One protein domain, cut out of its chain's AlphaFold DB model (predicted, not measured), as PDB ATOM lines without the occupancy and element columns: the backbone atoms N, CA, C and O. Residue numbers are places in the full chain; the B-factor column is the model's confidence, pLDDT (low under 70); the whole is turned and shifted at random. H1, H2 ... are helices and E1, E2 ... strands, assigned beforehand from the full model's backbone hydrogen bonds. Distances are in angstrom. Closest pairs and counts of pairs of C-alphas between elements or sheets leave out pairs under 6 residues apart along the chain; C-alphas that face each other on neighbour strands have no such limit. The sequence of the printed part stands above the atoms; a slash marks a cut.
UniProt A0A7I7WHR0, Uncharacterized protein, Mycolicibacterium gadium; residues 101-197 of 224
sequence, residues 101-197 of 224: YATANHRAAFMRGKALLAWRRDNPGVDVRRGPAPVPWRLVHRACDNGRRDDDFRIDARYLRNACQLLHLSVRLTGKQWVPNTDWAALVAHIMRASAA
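What this domain is: This is residues 101 to 197 of the 224 residues of an uncharacterized protein of Mycolicibacterium gadium (UniProt A0A7I7WHR0). A small twisted sheet of three antiparallel strands has a long helix, H1, leading away from the end of its inner strand E1, while H2 and H3 form a second part, loosely side by side and running opposite ways. From the far end of H1, residues 123 to 137 fold back toward the sheet with no named element, and H3 only grazes the sheet with its residues 184 to 187. The printed part has 97 residues with three named helices and three named strands, in the order E1, H1, E2, E3, H2, H3; the sheet's order is E2, E1, E3, and the class is mixed, helices and strands. The whole is only just compact, close to loose, with a radius of gyration of the C-alphas of 14.7 A and spans of 42 by 32 by 23 A.

How they stand to each other: E1, residues 101 to 105, is the inner strand. Edge strand E3, residues 152 to 156, is antiparallel to E1 at 164 degrees, with N 102 and O 155 at 2.8 A, within hydrogen-bond range. Edge strand E2, residues 138 to 141, is antiparallel to E1 at 133 degrees, with N 103 and O 138 at 2.8 A, within hydrogen-bond range. E2 and E3 are apart. The sheet is only just strongly twisted, its C-alphas up to 4.0 A off its best plane. H1, residues 106 to 122, follows E1 by a tight link and only grazes the sheet with its residues 106 to 108; the closest C-alphas of H1 and E3 are those of His 106 and Asp 152, 5.9 A apart. H3, residues 184 to 196, is only just on the sheet, with 5 pairs of C-alphas within 10 A. H2, residues 163 to 174, is not on the sheet. H2 and H3 are close but not clearly touching, their closest C-alphas those of Ala 163 and Met 192 at 7.3 A; they run opposite ways at a shallow tilt of 10 degrees. H1 is apart from H2 and from H3. In H1, H2 and H3 every O i to N i+4 pair is within hydrogen-bond range.

Where its parts are: E1 begins at C-alpha 101, (62.204, 92.260, 23.920), and is 12.9 A long. H1, 24.7 A long, ends at C-alpha 122, (35.859, 81.842, 47.581). E2 is 9.9 A long and E3 12.6 A. H2 is 16.4 A long. H3, 18.3 A long, ends at C-alpha 196, (47.037, 92.736, 9.343).

The domain as a whole: The two C-alphas farthest apart are those of Gly 125 and Ala 143, at 44.6 A. The printed part has no cut. The link from H1 to E2, 15 residues, is long. The mean pLDDT of the printed part is 94.0, and no printed residue is under 70.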
ATOM      1  N   TYR A 101      62.840  93.534  23.629       97.69
ATOM      2  CA  TYR A 101      62.204  92.260  23.920       97.69
ATOM      3  C   TYR A 101      60.820  92.454  24.531       97.69
ATOM      4  O   TYR A 101      60.531  93.472  25.160       97.69
ATOM      5  N   ALA A 102      59.978  91.436  24.364       97.31
ATOM      6  CA  ALA A 102      58.826  91.232  25.223       97.31
ATOM      7  C   ALA A 102      59.278  90.512  26.495       97.31
ATOM      8  O   ALA A 102      60.017  89.524  26.430       97.31
ATOM      9  N   THR A 103      58.827  90.982  27.651       97.62
ATOM     10  CA  THR A 103      59.138  90.364  28.938       97.62
ATOM     11  C   THR A 103      57.925  90.250  29.846       97.62
ATOM     12  O   THR A 103      57.080  91.142  29.876       97.62
ATOM     13  N   ALA A 104      57.859  89.159  30.606       97.38
ATOM     14  CA  ALA A 104      56.897  88.963  31.679       97.38
ATOM     15  C   ALA A 104      57.591  88.336  32.893       97.38
ATOM     16  O   ALA A 104      58.452  87.459  32.752       97.38
ATOM     17  N   ASN A 105      57.181  88.746  34.093       96.62
ATOM     18  CA  ASN A 105      57.697  88.167  35.328       96.62
ATOM     19  C   ASN A 105      57.042  86.792  35.564       96.62
ATOM     20  O   ASN A 105      55.875  86.700  35.963       96.62
ATOM     21  N   HIS A 106      57.774  85.703  35.298       94.81
ATOM     22  CA  HIS A 106      57.177  84.363  35.341       94.81
ATOM     23  C   HIS A 106      56.829  83.933  36.773       94.81
ATOM     24  O   HIS A 106      55.895  83.154  36.979       94.81
ATOM     25  N   ARG A 107      57.556  84.444  37.778       96.00
ATOM     26  CA  ARG A 107      57.299  84.151  39.191       96.00
ATOM     27  C   ARG A 107      55.974  84.760  39.635       96.00
ATOM     28  O   ARG A 107      55.163  84.069  40.247       96.00
ATOM     29  N   ALA A 108      55.716  86.013  39.269       96.44
ATOM     30  CA  ALA A 108      54.440  86.681  39.485       96.44
ATOM     31  C   ALA A 108      53.304  85.929  38.782       96.44
ATOM     32  O   ALA A 108      52.252  85.725  39.381       96.44
ATOM     33  N   ALA A 109      53.529  85.432  37.560       97.25
ATOM     34  CA  ALA A 109      52.530  84.644  36.838       97.25
ATOM     35  C   ALA A 109      52.206  83.324  37.564       97.25
ATOM     36  O   ALA A 109      51.042  82.933  37.670       97.25
ATOM     37  N   PHE A 110      53.211  82.661  38.142       96.50
ATOM     38  CA  PHE A 110      52.998  81.472  38.968       96.50
ATOM     39  C   PHE A 110      52.220  81.787  40.257       96.50
ATOM     40  O   PHE A 110      51.273  81.080  40.605       96.50
ATOM     41  N   MET A 111      52.574  82.878  40.944       97.19
ATOM     42  CA  MET A 111      51.871  83.330  42.150       97.19
ATOM     43  C   MET A 111      50.427  83.736  41.856       97.19
ATOM     44  O   MET A 111      49.528  83.387  42.622       97.19
ATOM     45  N   ARG A 112      50.178  84.377  40.710       96.81
ATOM     46  CA  ARG A 112      48.827  84.660  40.230       96.81
ATOM     47  C   ARG A 112      48.020  83.376  40.061       96.81
ATOM     48  O   ARG A 112      46.865  83.349  40.462       96.81
ATOM     49  N   GLY A 113      48.610  82.306  39.521       96.81
ATOM     50  CA  GLY A 113      47.934  81.010  39.405       96.81
ATOM     51  C   GLY A 113      47.400  80.503  40.750       96.81
ATOM     52  O   GLY A 113      46.241  80.103  40.844       96.81
ATOM     53  N   LYS A 114      48.202  80.613  41.818       97.50
ATOM     54  CA  LYS A 114      47.773  80.272  43.185       97.50
ATOM     55  C   LYS A 114      46.665  81.197  43.693       97.50
ATOM     56  O   LYS A 114      45.661  80.711  44.207       97.50
ATOM     57  N   ALA A 115      46.828  82.507  43.513       97.06
ATOM     58  CA  ALA A 115      45.835  83.498  43.921       97.06
ATOM     59  C   ALA A 115      44.494  83.294  43.198       97.06
ATOM     60  O   ALA A 115      43.438  83.406  43.809       97.06
ATOM     61  N   LEU A 116      44.529  82.930  41.915       97.12
ATOM     62  CA  LEU A 116      43.332  82.665  41.129       97.12
ATOM     63  C   LEU A 116      42.595  81.411  41.609       97.12
ATOM     64  O   LEU A 116      41.369  81.412  41.656       97.12
ATOM     65  N   LEU A 117      43.319  80.347  41.969       96.88
ATOM     66  CA  LEU A 117      42.715  79.136  42.531       96.88
ATOM     67  C   LEU A 117      42.055  79.400  43.889       96.88
ATOM     68  O   LEU A 117      40.957  78.901  44.124       96.88
ATOM     69  N   ALA A 118      42.699  80.188  44.756       97.56
ATOM     70  CA  ALA A 118      42.105  80.626  46.019       97.56
ATOM     71  C   ALA A 118      40.844  81.466  45.764       97.56
ATOM     72  O   ALA A 118      39.766  81.112  46.224       97.56
ATOM     73  N   TRP A 119      40.945  82.479  44.899       97.69
ATOM     74  CA  TRP A 119      39.818  83.336  44.539       97.69
ATOM     75  C   TRP A 119      38.619  82.548  43.991       97.69
ATOM     76  O   TRP A 119      37.489  82.814  44.387       97.69
ATOM     77  N   ARG A 120      38.839  81.541  43.131       97.25
ATOM     78  CA  ARG A 120      37.761  80.687  42.592       97.25
ATOM     79  C   ARG A 120      37.052  79.863  43.662       97.25
ATOM     80  O   ARG A 120      35.869  79.582  43.505       97.25
ATOM     81  N   ARG A 121      37.771  79.448  44.707       97.75
ATOM     82  CA  ARG A 121      37.193  78.715  45.840       97.75
ATOM     83  C   ARG A 121      36.240  79.605  46.628       97.75
ATOM     84  O   ARG A 121      35.162  79.151  46.991       97.75
ATOM     85  N   ASP A 122      36.629  80.860  46.817       97.88
ATOM     86  CA  ASP A 122      35.859  81.842  47.581       97.88
ATOM     87  C   ASP A 122      34.737  82.489  46.742       97.88
ATOM     88  O   ASP A 122      33.812  83.078  47.292       97.88
ATOM     89  N   ASN A 123      34.797  82.378  45.407       97.62
ATOM     90  CA  ASN A 123      33.867  83.009  44.459       97.62
ATOM     91  C   ASN A 123      33.336  82.003  43.410       97.62
ATOM     92  O   ASN A 123      33.586  82.166  42.208       97.62
ATOM     93  N   PRO A 124      32.618  80.940  43.821       97.12
ATOM     94  CA  PRO A 124      32.100  79.942  42.890       97.12
ATOM     95  C   PRO A 124      31.080  80.555  41.916       97.12
ATOM     96  O   PRO A 124      30.217  81.336  42.305       97.12
ATOM     97  N   GLY A 125      31.178  80.201  40.631       95.19
ATOM     98  CA  GLY A 125      30.263  80.674  39.577       95.19
ATOM     99  C   GLY A 125      30.501  82.110  39.090       95.19
ATOM    100  O   GLY A 125      29.879  82.529  38.115       95.19
ATOM    101  N   VAL A 126      31.416  82.860  39.710       97.06
ATOM    102  CA  VAL A 126      31.770  84.219  39.280       97.06
ATOM    103  C   VAL A 126      32.743  84.171  38.097       97.06
ATOM    104  O   VAL A 126      33.664  83.352  38.062       97.06
ATOM    105  N   ASP A 127      32.566  85.074  37.125       94.44
ATOM    106  CA  ASP A 127      33.467  85.205  35.973       94.44
ATOM    107  C   ASP A 127      34.918  85.446  36.427       94.44
ATOM    108  O   ASP A 127      35.218  86.406  37.140       94.44
ATOM    109  N   VAL A 128      35.831  84.598  35.942       90.38
ATOM    110  CA  VAL A 128      37.280  84.648  36.181       90.38
ATOM    111  C   VAL A 128      37.905  86.018  35.897       90.38
ATOM    112  O   VAL A 128      38.932  86.354  36.487       90.38
ATOM    113  N   ARG A 129      37.301  86.824  35.014       90.94
ATOM    114  CA  ARG A 129      37.748  88.189  34.692       90.94
ATOM    115  C   ARG A 129      37.648  89.150  35.878       90.94
ATOM    116  O   ARG A 129      38.345  90.157  35.876       90.94
ATOM    117  N   ARG A 130      36.819  88.839  36.883       94.25
ATOM    118  CA  ARG A 130      36.718  89.593  38.147       94.25
ATOM    119  C   ARG A 130      37.768  89.181  39.184       94.25
ATOM    120  O   ARG A 130      37.867  89.817  40.229       94.25
ATOM    121  N   GLY A 131      38.519  88.115  38.914       94.44
ATOM    122  CA  GLY A 131      39.613  87.665  39.762       94.44
ATOM    123  C   GLY A 131      40.903  88.463  39.549       94.44
ATOM    124  O   GLY A 131      40.915  89.494  38.877       94.44
ATOM    125  N   PRO A 132      42.029  87.971  40.092       95.88
ATOM    126  CA  PRO A 132      43.334  88.597  39.914       95.88
ATOM    127  C   PRO A 132      43.678  88.838  38.436       95.88
ATOM    128  O   PRO A 132      43.625  87.916  37.609       95.88
ATOM    129  N   ALA A 133      44.086  90.066  38.110       94.94
ATOM    130  CA  ALA A 133      44.469  90.444  36.752       94.94
ATOM    131  C   ALA A 133      45.634  89.576  36.227       94.94
ATOM    132  O   ALA A 133      46.492  89.162  37.014       94.94
ATOM    133  N   PRO A 134      45.669  89.236  34.924       96.25
ATOM    134  CA  PRO A 134      46.820  88.582  34.299       96.25
ATOM    135  C   PRO A 134      48.103  89.401  34.462       96.25
ATOM    136  O   PRO A 134      48.063  90.628  34.490       96.25
ATOM    137  N   VAL A 135      49.248  88.722  34.546       96.56
ATOM    138  CA  VAL A 135      50.545  89.411  34.556       96.56
ATOM    139  C   VAL A 135      50.833  89.961  33.157       96.56
ATOM    140  O   VAL A 135      50.807  89.172  32.205       96.56
ATOM    141  N   PRO A 136      51.116  91.269  33.020       96.31
ATOM    142  CA  PRO A 136      51.289  91.882  31.717       96.31
ATOM    143  C   PRO A 136      52.640  91.533  31.092       96.31
ATOM    144  O   PRO A 136      53.680  91.539  31.762       96.31
ATOM    145  N   TRP A 137      52.630  91.293  29.787       96.88
ATOM    146  CA  TRP A 137      53.816  91.328  28.947       96.88
ATOM    147  C   TRP A 137      54.155  92.775  28.589       96.88
ATOM    148  O   TRP A 137      53.315  93.546  28.126       96.88
ATOM    149  N   ARG A 138      55.424  93.135  28.764       95.94
ATOM    150  CA  ARG A 138      55.946  94.470  28.466       95.94
ATOM    151  C   ARG A 138      56.876  94.424  27.272       95.94
ATOM    152  O   ARG A 138      57.757  93.568  27.226       95.94
ATOM    153  N   LEU A 139      56.705  95.352  26.338       96.25
ATOM    154  CA  LEU A 139      57.639  95.582  25.236       96.25
ATOM    155  C   LEU A 139      58.594  96.706  25.625       96.25
ATOM    156  O   LEU A 139      58.161  97.831  25.873       96.25
ATOM    157  N   VAL A 140      59.888  96.410  25.697       96.94
ATOM    158  CA  VAL A 140      60.898  97.378  26.139       96.94
ATOM    159  C   VAL A 140      62.185  97.269  25.327       96.94
ATOM    160  O   VAL A 140      62.594  96.172  24.936       96.94
ATOM    161  N   HIS A 141      62.851  98.403  25.085       97.75
ATOM    162  CA  HIS A 141      64.254  98.383  24.668       97.75
ATOM    163  C   HIS A 141      65.116  97.844  25.800       97.75
ATOM    164  O   HIS A 141      64.834  98.072  26.978       97.75
ATOM    165  N   ARG A 142      66.237  97.212  25.449       95.81
ATOM    166  CA  ARG A 142      67.195  96.736  26.451       95.81
ATOM    167  C   ARG A 142      67.715  97.866  27.343       95.81
ATOM    168  O   ARG A 142      67.842  97.657  28.542       95.81
ATOM    169  N   ALA A 143      67.977  99.037  26.762       96.31
ATOM    170  CA  ALA A 143      68.452 100.216  27.485       96.31
ATOM    171  C   ALA A 143      67.373 100.879  28.360       96.31
ATOM    172  O   ALA A 143      67.706 101.623  29.272       96.31
ATOM    173  N   CYS A 144      66.090 100.614  28.095       96.19
ATOM    174  CA  CYS A 144      64.980 101.180  28.862       96.19
ATOM    175  C   CYS A 144      64.528 100.282  30.023       96.19
ATOM    176  O   CYS A 144      63.732 100.725  30.852       96.19
ATOM    177  N   ASP A 145      65.006  99.034  30.106       95.25
ATOM    178  CA  ASP A 145      64.632  98.108  31.181       95.25
ATOM    179  C   ASP A 145      65.503  98.295  32.432       95.25
ATOM    180  O   ASP A 145      66.339  97.460  32.779       95.25
ATOM    181  N   ASN A 146      65.284  99.406  33.136       90.75
ATOM    182  CA  ASN A 146      65.959  99.710  34.404       90.75
ATOM    183  C   ASN A 146      65.519  98.788  35.559       90.75
ATOM    184  O   ASN A 146      66.164  98.743  36.601       90.75
ATOM    185  N   GLY A 147      64.403  98.072  35.391       86.38
ATOM    186  CA  GLY A 147      63.805  97.194  36.400       86.38
ATOM    187  C   GLY A 147      64.059  95.713  36.146       86.38
ATOM    188  O   GLY A 147      63.291  94.885  36.637       86.38
ATOM    189  N   ARG A 148      65.085  95.393  35.353       85.75
ATOM    190  CA  ARG A 148      65.407  94.044  34.903       85.75
ATOM    191  C   ARG A 148      65.546  93.080  36.083       85.75
ATOM    192  O   ARG A 148      66.419  93.267  36.928       85.75
ATOM    193  N   ARG A 149      64.751  92.006  36.105       89.94
ATOM    194  CA  ARG A 149      64.874  90.942  37.114       89.94
ATOM    195  C   ARG A 149      65.436  89.655  36.521       89.94
ATOM    196  O   ARG A 149      65.323  89.400  35.319       89.94
ATOM    197  N   ASP A 150      66.041  88.829  37.367       88.81
ATOM    198  CA  ASP A 150      66.583  87.527  36.955       88.81
ATOM    199  C   ASP A 150      65.486  86.486  36.687       88.81
ATOM    200  O   ASP A 150      65.692  85.540  35.930       88.81
ATOM    201  N   ASP A 151      64.297  86.680  37.261       90.19
ATOM    202  CA  ASP A 151      63.121  85.824  37.084       90.19
ATOM    203  C   ASP A 151      62.216  86.256  35.918       90.19
ATOM    204  O   ASP A 151      61.138  85.692  35.701       90.19
ATOM    205  N   ASP A 152      62.640  87.233  35.123       94.56
ATOM    206  CA  ASP A 152      61.891  87.655  33.951       94.56
ATOM    207  C   ASP A 152      62.112  86.686  32.786       94.56
ATOM    208  O   ASP A 152      63.237  86.411  32.361       94.56
ATOM    209  N   PHE A 153      61.016  86.191  32.210       96.25
ATOM    210  CA  PHE A 153      61.076  85.500  30.929       96.25
ATOM    211  C   PHE A 153      61.127  86.541  29.808       96.25
ATOM    212  O   PHE A 153      60.408  87.543  29.858       96.25
ATOM    213  N   ARG A 154      61.980  86.321  28.803       96.69
ATOM    214  CA  ARG A 154      62.209  87.278  27.712       96.69
ATOM    215  C   ARG A 154      62.152  86.622  26.346       96.69
ATOM    216  O   ARG A 154      62.624  85.501  26.159       96.69
ATOM    217  N   ILE A 155      61.603  87.364  25.396       96.62
ATOM    218  CA  ILE A 155      61.513  87.007  23.984       96.62
ATOM    219  C   ILE A 155      62.026  88.196  23.185       96.62
ATOM    220  O   ILE A 155      61.441  89.273  23.264       96.62
ATOM    221  N   ASP A 156      63.093  88.010  22.410       95.94
ATOM    222  CA  ASP A 156      63.612  89.086  21.560       95.94
ATOM    223  C   ASP A 156      62.527  89.602  20.605       95.94
ATOM    224  O   ASP A 156      61.819  88.813  19.970       95.94
ATOM    225  N   ALA A 157      62.444  90.924  20.451       94.69
ATOM    226  CA  ALA A 157      61.435  91.590  19.627       94.69
ATOM    227  C   ALA A 157      61.458  91.118  18.162       94.69
ATOM    228  O   ALA A 157      60.412  91.032  17.521       94.69
ATOM    229  N   ARG A 158      62.627  90.699  17.654       92.38
ATOM    230  CA  ARG A 158      62.776  90.092  16.317       92.38
ATOM    231  C   ARG A 158      61.834  88.909  16.078       92.38
ATOM    232  O   ARG A 158      61.342  88.758  14.968       92.38
ATOM    233  N   TYR A 159      61.553  88.108  17.109       92.56
ATOM    234  CA  TYR A 159      60.682  86.940  16.980       92.56
ATOM    235  C   TYR A 159      59.192  87.285  16.960       92.56
ATOM    236  O   TYR A 159      58.370  86.441  16.612       92.56
ATOM    237  N   LEU A 160      58.842  88.512  17.342       92.81
ATOM    238  CA  LEU A 160      57.466  89.001  17.377       92.81
ATOM    239  C   LEU A 160      57.043  89.614  16.038       92.81
ATOM    240  O   LEU A 160      55.856  89.686  15.756       92.81
ATOM    241  N   ARG A 161      58.008  90.026  15.207       88.88
ATOM    242  CA  ARG A 161      57.766  90.676  13.907       88.88
ATOM    243  C   ARG A 161      57.350  89.726  12.792       88.88
ATOM    244  O   ARG A 161      56.858  90.168  11.764       88.88
ATOM    245  N   ASN A 162      57.564  88.429  12.975       86.81
ATOM    246  CA  ASN A 162      57.255  87.425  11.971       86.81
ATOM    247  C   ASN A 162      56.133  86.519  12.486       86.81
ATOM    248  O   ASN A 162      56.310  85.832  13.491       86.81
ATOM    249  N   ALA A 163      55.001  86.477  11.779       87.75
ATOM    250  CA  ALA A 163      53.829  85.701  12.191       87.75
ATOM    251  C   ALA A 163      54.140  84.206  12.405       87.75
ATOM    252  O   ALA A 163      53.680  83.609  13.377       87.75
ATOM    253  N   CYS A 164      54.983  83.602  11.561       89.00
ATOM    254  CA  CYS A 164      55.408  82.210  11.719       89.00
ATOM    255  C   CYS A 164      56.264  82.018  12.985       89.00
ATOM    256  O   CYS A 164      56.055  81.074  13.750       89.00
ATOM    257  N   GLN A 165      57.182  82.946  13.271       91.31
ATOM    258  CA  GLN A 165      57.963  82.915  14.513       91.31
ATOM    259  C   GLN A 165      57.081  83.133  15.748       91.31
ATOM    260  O   GLN A 165      57.259  82.432  16.745       91.31
ATOM    261  N   LEU A 166      56.089  84.022  15.669       92.62
ATOM    262  CA  LEU A 166      55.115  84.263  16.731       92.62
ATOM    263  C   LEU A 166      54.239  83.028  17.003       92.62
ATOM    264  O   LEU A 166      53.985  82.694  18.164       92.62
ATOM    265  N   LEU A 167      53.827  82.304  15.957       92.75
ATOM    266  CA  LEU A 167      53.119  81.026  16.082       92.75
ATOM    267  C   LEU A 167      54.008  79.958  16.731       92.75
ATOM    268  O   LEU A 167      53.593  79.326  17.703       92.75
ATOM    269  N   HIS A 168      55.255  79.799  16.275       94.94
ATOM    270  CA  HIS A 168      56.209  78.874  16.899       94.94
ATOM    271  C   HIS A 168      56.470  79.209  18.371       94.94
ATOM    272  O   HIS A 168      56.535  78.309  19.210       94.94
ATOM    273  N   LEU A 169      56.601  80.493  18.708       95.81
ATOM    274  CA  LEU A 169      56.716  80.940  20.093       95.81
ATOM    275  C   LEU A 169      55.472  80.583  20.898       95.81
ATOM    276  O   LEU A 169      55.604  80.029  21.987       95.81
ATOM    277  N   SER A 170      54.283  80.832  20.352       96.06
ATOM    278  CA  SER A 170      53.021  80.500  21.012       96.06
ATOM    279  C   SER A 170      52.935  79.004  21.323       96.06
ATOM    280  O   SER A 170      52.675  78.645  22.466       96.06
ATOM    281  N   VAL A 171      53.279  78.130  20.369       96.56
ATOM    282  CA  VAL A 171      53.338  76.669  20.581       96.56
ATOM    283  C   VAL A 171      54.387  76.276  21.627       96.56
ATOM    284  O   VAL A 171      54.158  75.388  22.440       96.56
ATOM    285  N   ARG A 172      55.548  76.937  21.671       95.69
ATOM    286  CA  ARG A 172      56.553  76.667  22.719       95.69
ATOM    287  C   ARG A 172      56.078  77.086  24.109       95.69
ATOM    288  O   ARG A 172      56.503  76.497  25.105       95.69
ATOM    289  N   LEU A 173      55.242  78.118  24.180       96.19
ATOM    290  CA  LEU A 173      54.720  78.668  25.421       96.19
ATOM    291  C   LEU A 173      53.496  77.911  25.948       96.19
ATOM    292  O   LEU A 173      53.307  77.893  27.161       96.19
ATOM    293  N   THR A 174      52.714  77.221  25.110       93.81
ATOM    294  CA  THR A 174      51.561  76.424  25.583       93.81
ATOM    295  C   THR A 174      51.963  75.322  26.566       93.81
ATOM    296  O   THR A 174      51.205  75.014  27.481       93.81
ATOM    297  N   GLY A 175      53.180  74.780  26.459       93.12
ATOM    298  CA  GLY A 175      53.719  73.810  27.420       93.12
ATOM    299  C   GLY A 175      54.132  74.403  28.777       93.12
ATOM    300  O   GLY A 175      54.624  73.678  29.641       93.12
ATOM    301  N   LYS A 176      54.004  75.719  28.985       96.31
ATOM    302  CA  LYS A 176      54.421  76.397  30.217       96.31
ATOM    303  C   LYS A 176      53.207  76.734  31.080       96.31
ATOM    304  O   LYS A 176      52.434  77.629  30.763       96.31
ATOM    305  N   GLN A 177      53.121  76.097  32.247       96.38
ATOM    306  CA  GLN A 177      52.029  76.285  33.218       96.38
ATOM    307  C   GLN A 177      51.785  77.738  33.674       96.38
ATOM    308  O   GLN A 177      50.695  78.069  34.132       96.38
ATOM    309  N   TRP A 178      52.782  78.621  33.573       96.62
ATOM    310  CA  TRP A 178      52.646  80.023  33.973       96.62
ATOM    311  C   TRP A 178      52.069  80.918  32.866       96.62
ATOM    312  O   TRP A 178      51.525  81.971  33.177       96.62
ATOM    313  N   VAL A 179      52.137  80.518  31.591       97.69
ATOM    314  CA  VAL A 179      51.711  81.357  30.454       97.69
ATOM    315  C   VAL A 179      50.217  81.694  30.484       97.69
ATOM    316  O   VAL A 179      49.898  82.866  30.282       97.69
ATOM    317  N   PRO A 180      49.293  80.767  30.820       97.00
ATOM    318  CA  PRO A 180      47.871  81.100  30.968       97.00
ATOM    319  C   PRO A 180      47.573  82.149  32.051       97.00
ATOM    320  O   PRO A 180      46.476  82.698  32.101       97.00
ATOM    321  N   ASN A 181      48.537  82.428  32.936       97.69
ATOM    322  CA  ASN A 181      48.438  83.450  33.976       97.69
ATOM    323  C   ASN A 181      49.007  84.812  33.544       97.69
ATOM    324  O   ASN A 181      49.134  85.720  34.368       97.69
ATOM    325  N   THR A 182      49.338  84.955  32.265       98.00
ATOM    326  CA  THR A 182      49.794  86.199  31.639       98.00
ATOM    327  C   THR A 182      48.790  86.671  30.594       98.00
ATOM    328  O   THR A 182      47.912  85.911  30.184       98.00
ATOM    329  N   ASP A 183      48.931  87.901  30.118       97.12
ATOM    330  CA  ASP A 183      48.152  88.429  28.992       97.12
ATOM    331  C   ASP A 183      48.756  88.079  27.612       97.12
ATOM    332  O   ASP A 183      48.483  88.759  26.624       97.12
ATOM    333  N   TRP A 184      49.526  86.983  27.503       96.94
ATOM    334  CA  TRP A 184      50.173  86.545  26.252       96.94
ATOM    335  C   TRP A 184      49.221  86.536  25.047       96.94
ATOM    336  O   TRP A 184      49.562  87.029  23.975       96.94
ATOM    337  N   ALA A 185      48.004  86.012  25.222       95.12
ATOM    338  CA  ALA A 185      47.007  85.973  24.154       95.12
ATOM    339  C   ALA A 185      46.601  87.380  23.679       95.12
ATOM    340  O   ALA A 185      46.396  87.587  22.484       95.12
ATOM    341  N   ALA A 186      46.524  88.353  24.594       93.56
ATOM    342  CA  ALA A 186      46.229  89.740  24.254       93.56
ATOM    343  C   ALA A 186      47.388  90.383  23.480       93.56
ATOM    344  O   ALA A 186      47.137  91.052  22.477       93.56
ATOM    345  N   LEU A 187      48.639  90.120  23.881       94.19
ATOM    346  CA  LEU A 187      49.827  90.566  23.148       94.19
ATOM    347  C   LEU A 187      49.862  89.988  21.723       94.19
ATOM    348  O   LEU A 187      50.024  90.741  20.764       94.19
ATOM    349  N   VAL A 188      49.662  88.675  21.565       94.75
ATOM    350  CA  VAL A 188      49.624  88.022  20.243       94.75
ATOM    351  C   VAL A 188      48.509  88.608  19.383       94.75
ATOM    352  O   VAL A 188      48.745  88.944  18.226       94.75
ATOM    353  N   ALA A 189      47.306  88.783  19.936       90.12
ATOM    354  CA  ALA A 189      46.187  89.361  19.198       90.12
ATOM    355  C   ALA A 189      46.464  90.810  18.768       90.12
ATOM    356  O   ALA A 189      46.093  91.205  17.666       90.12
ATOM    357  N   HIS A 190      47.122  91.602  19.621       87.06
ATOM    358  CA  HIS A 190      47.543  92.959  19.285       87.06
ATOM    359  C   HIS A 190      48.539  92.963  18.121       87.06
ATOM    360  O   HIS A 190      48.305  93.667  17.144       87.06
ATOM    361  N   ILE A 191      49.578  92.126  18.188       90.12
ATOM    362  CA  ILE A 191      50.574  91.993  17.119       90.12
ATOM    363  C   ILE A 191      49.916  91.555  15.809       90.12
ATOM    364  O   ILE A 191      50.111  92.201  14.788       90.12
ATOM    365  N   MET A 192      49.089  90.508  15.832       89.50
ATOM    366  CA  MET A 192      48.428  90.000  14.625       89.50
ATOM    367  C   MET A 192      47.506  91.046  13.989       89.50
ATOM    368  O   MET A 192      47.482  91.166  12.768       89.50
ATOM    369  N   ARG A 193      46.777  91.833  14.795       85.06
ATOM    370  CA  ARG A 193      45.964  92.948  14.283       85.06
ATOM    371  C   ARG A 193      46.820  94.053  13.678       85.06
ATOM    372  O   ARG A 193      46.470  94.554  12.618       85.06
ATOM    373  N   ALA A 194      47.923  94.415  14.327       83.06
ATOM    374  CA  ALA A 194      48.839  95.429  13.821       83.06
ATOM    375  C   ALA A 194      49.535  94.982  12.522       83.06
ATOM    376  O   ALA A 194      49.698  95.793  11.622       83.06
ATOM    377  N   SER A 195      49.864  93.694  12.379       81.94
ATOM    378  CA  SER A 195      50.419  93.129  11.140       81.94
ATOM    379  C   SER A 195      49.396  92.972  10.011       81.94
ATOM    380  O   SER A 195      49.785  92.913   8.852       81.94
ATOM    381  N   ALA A 196      48.107  92.844  10.335       80.69
ATOM    382  CA  ALA A 196      47.037  92.736   9.343       80.69
ATOM    383  C   ALA A 196      46.498  94.103   8.895       80.69
ATOM    384  O   ALA A 196      45.732  94.164   7.931       80.69
ATOM    385  N   ALA A 197      46.847  95.182   9.601       72.62
ATOM    386  CA  ALA A 197      46.443  96.520   9.214       72.62
ATOM    387  C   ALA A 197      47.063  96.839   7.843       72.62
ATOM    388  O   ALA A 197      48.274  96.678   7.680       72.62
TER     389      ALA A 197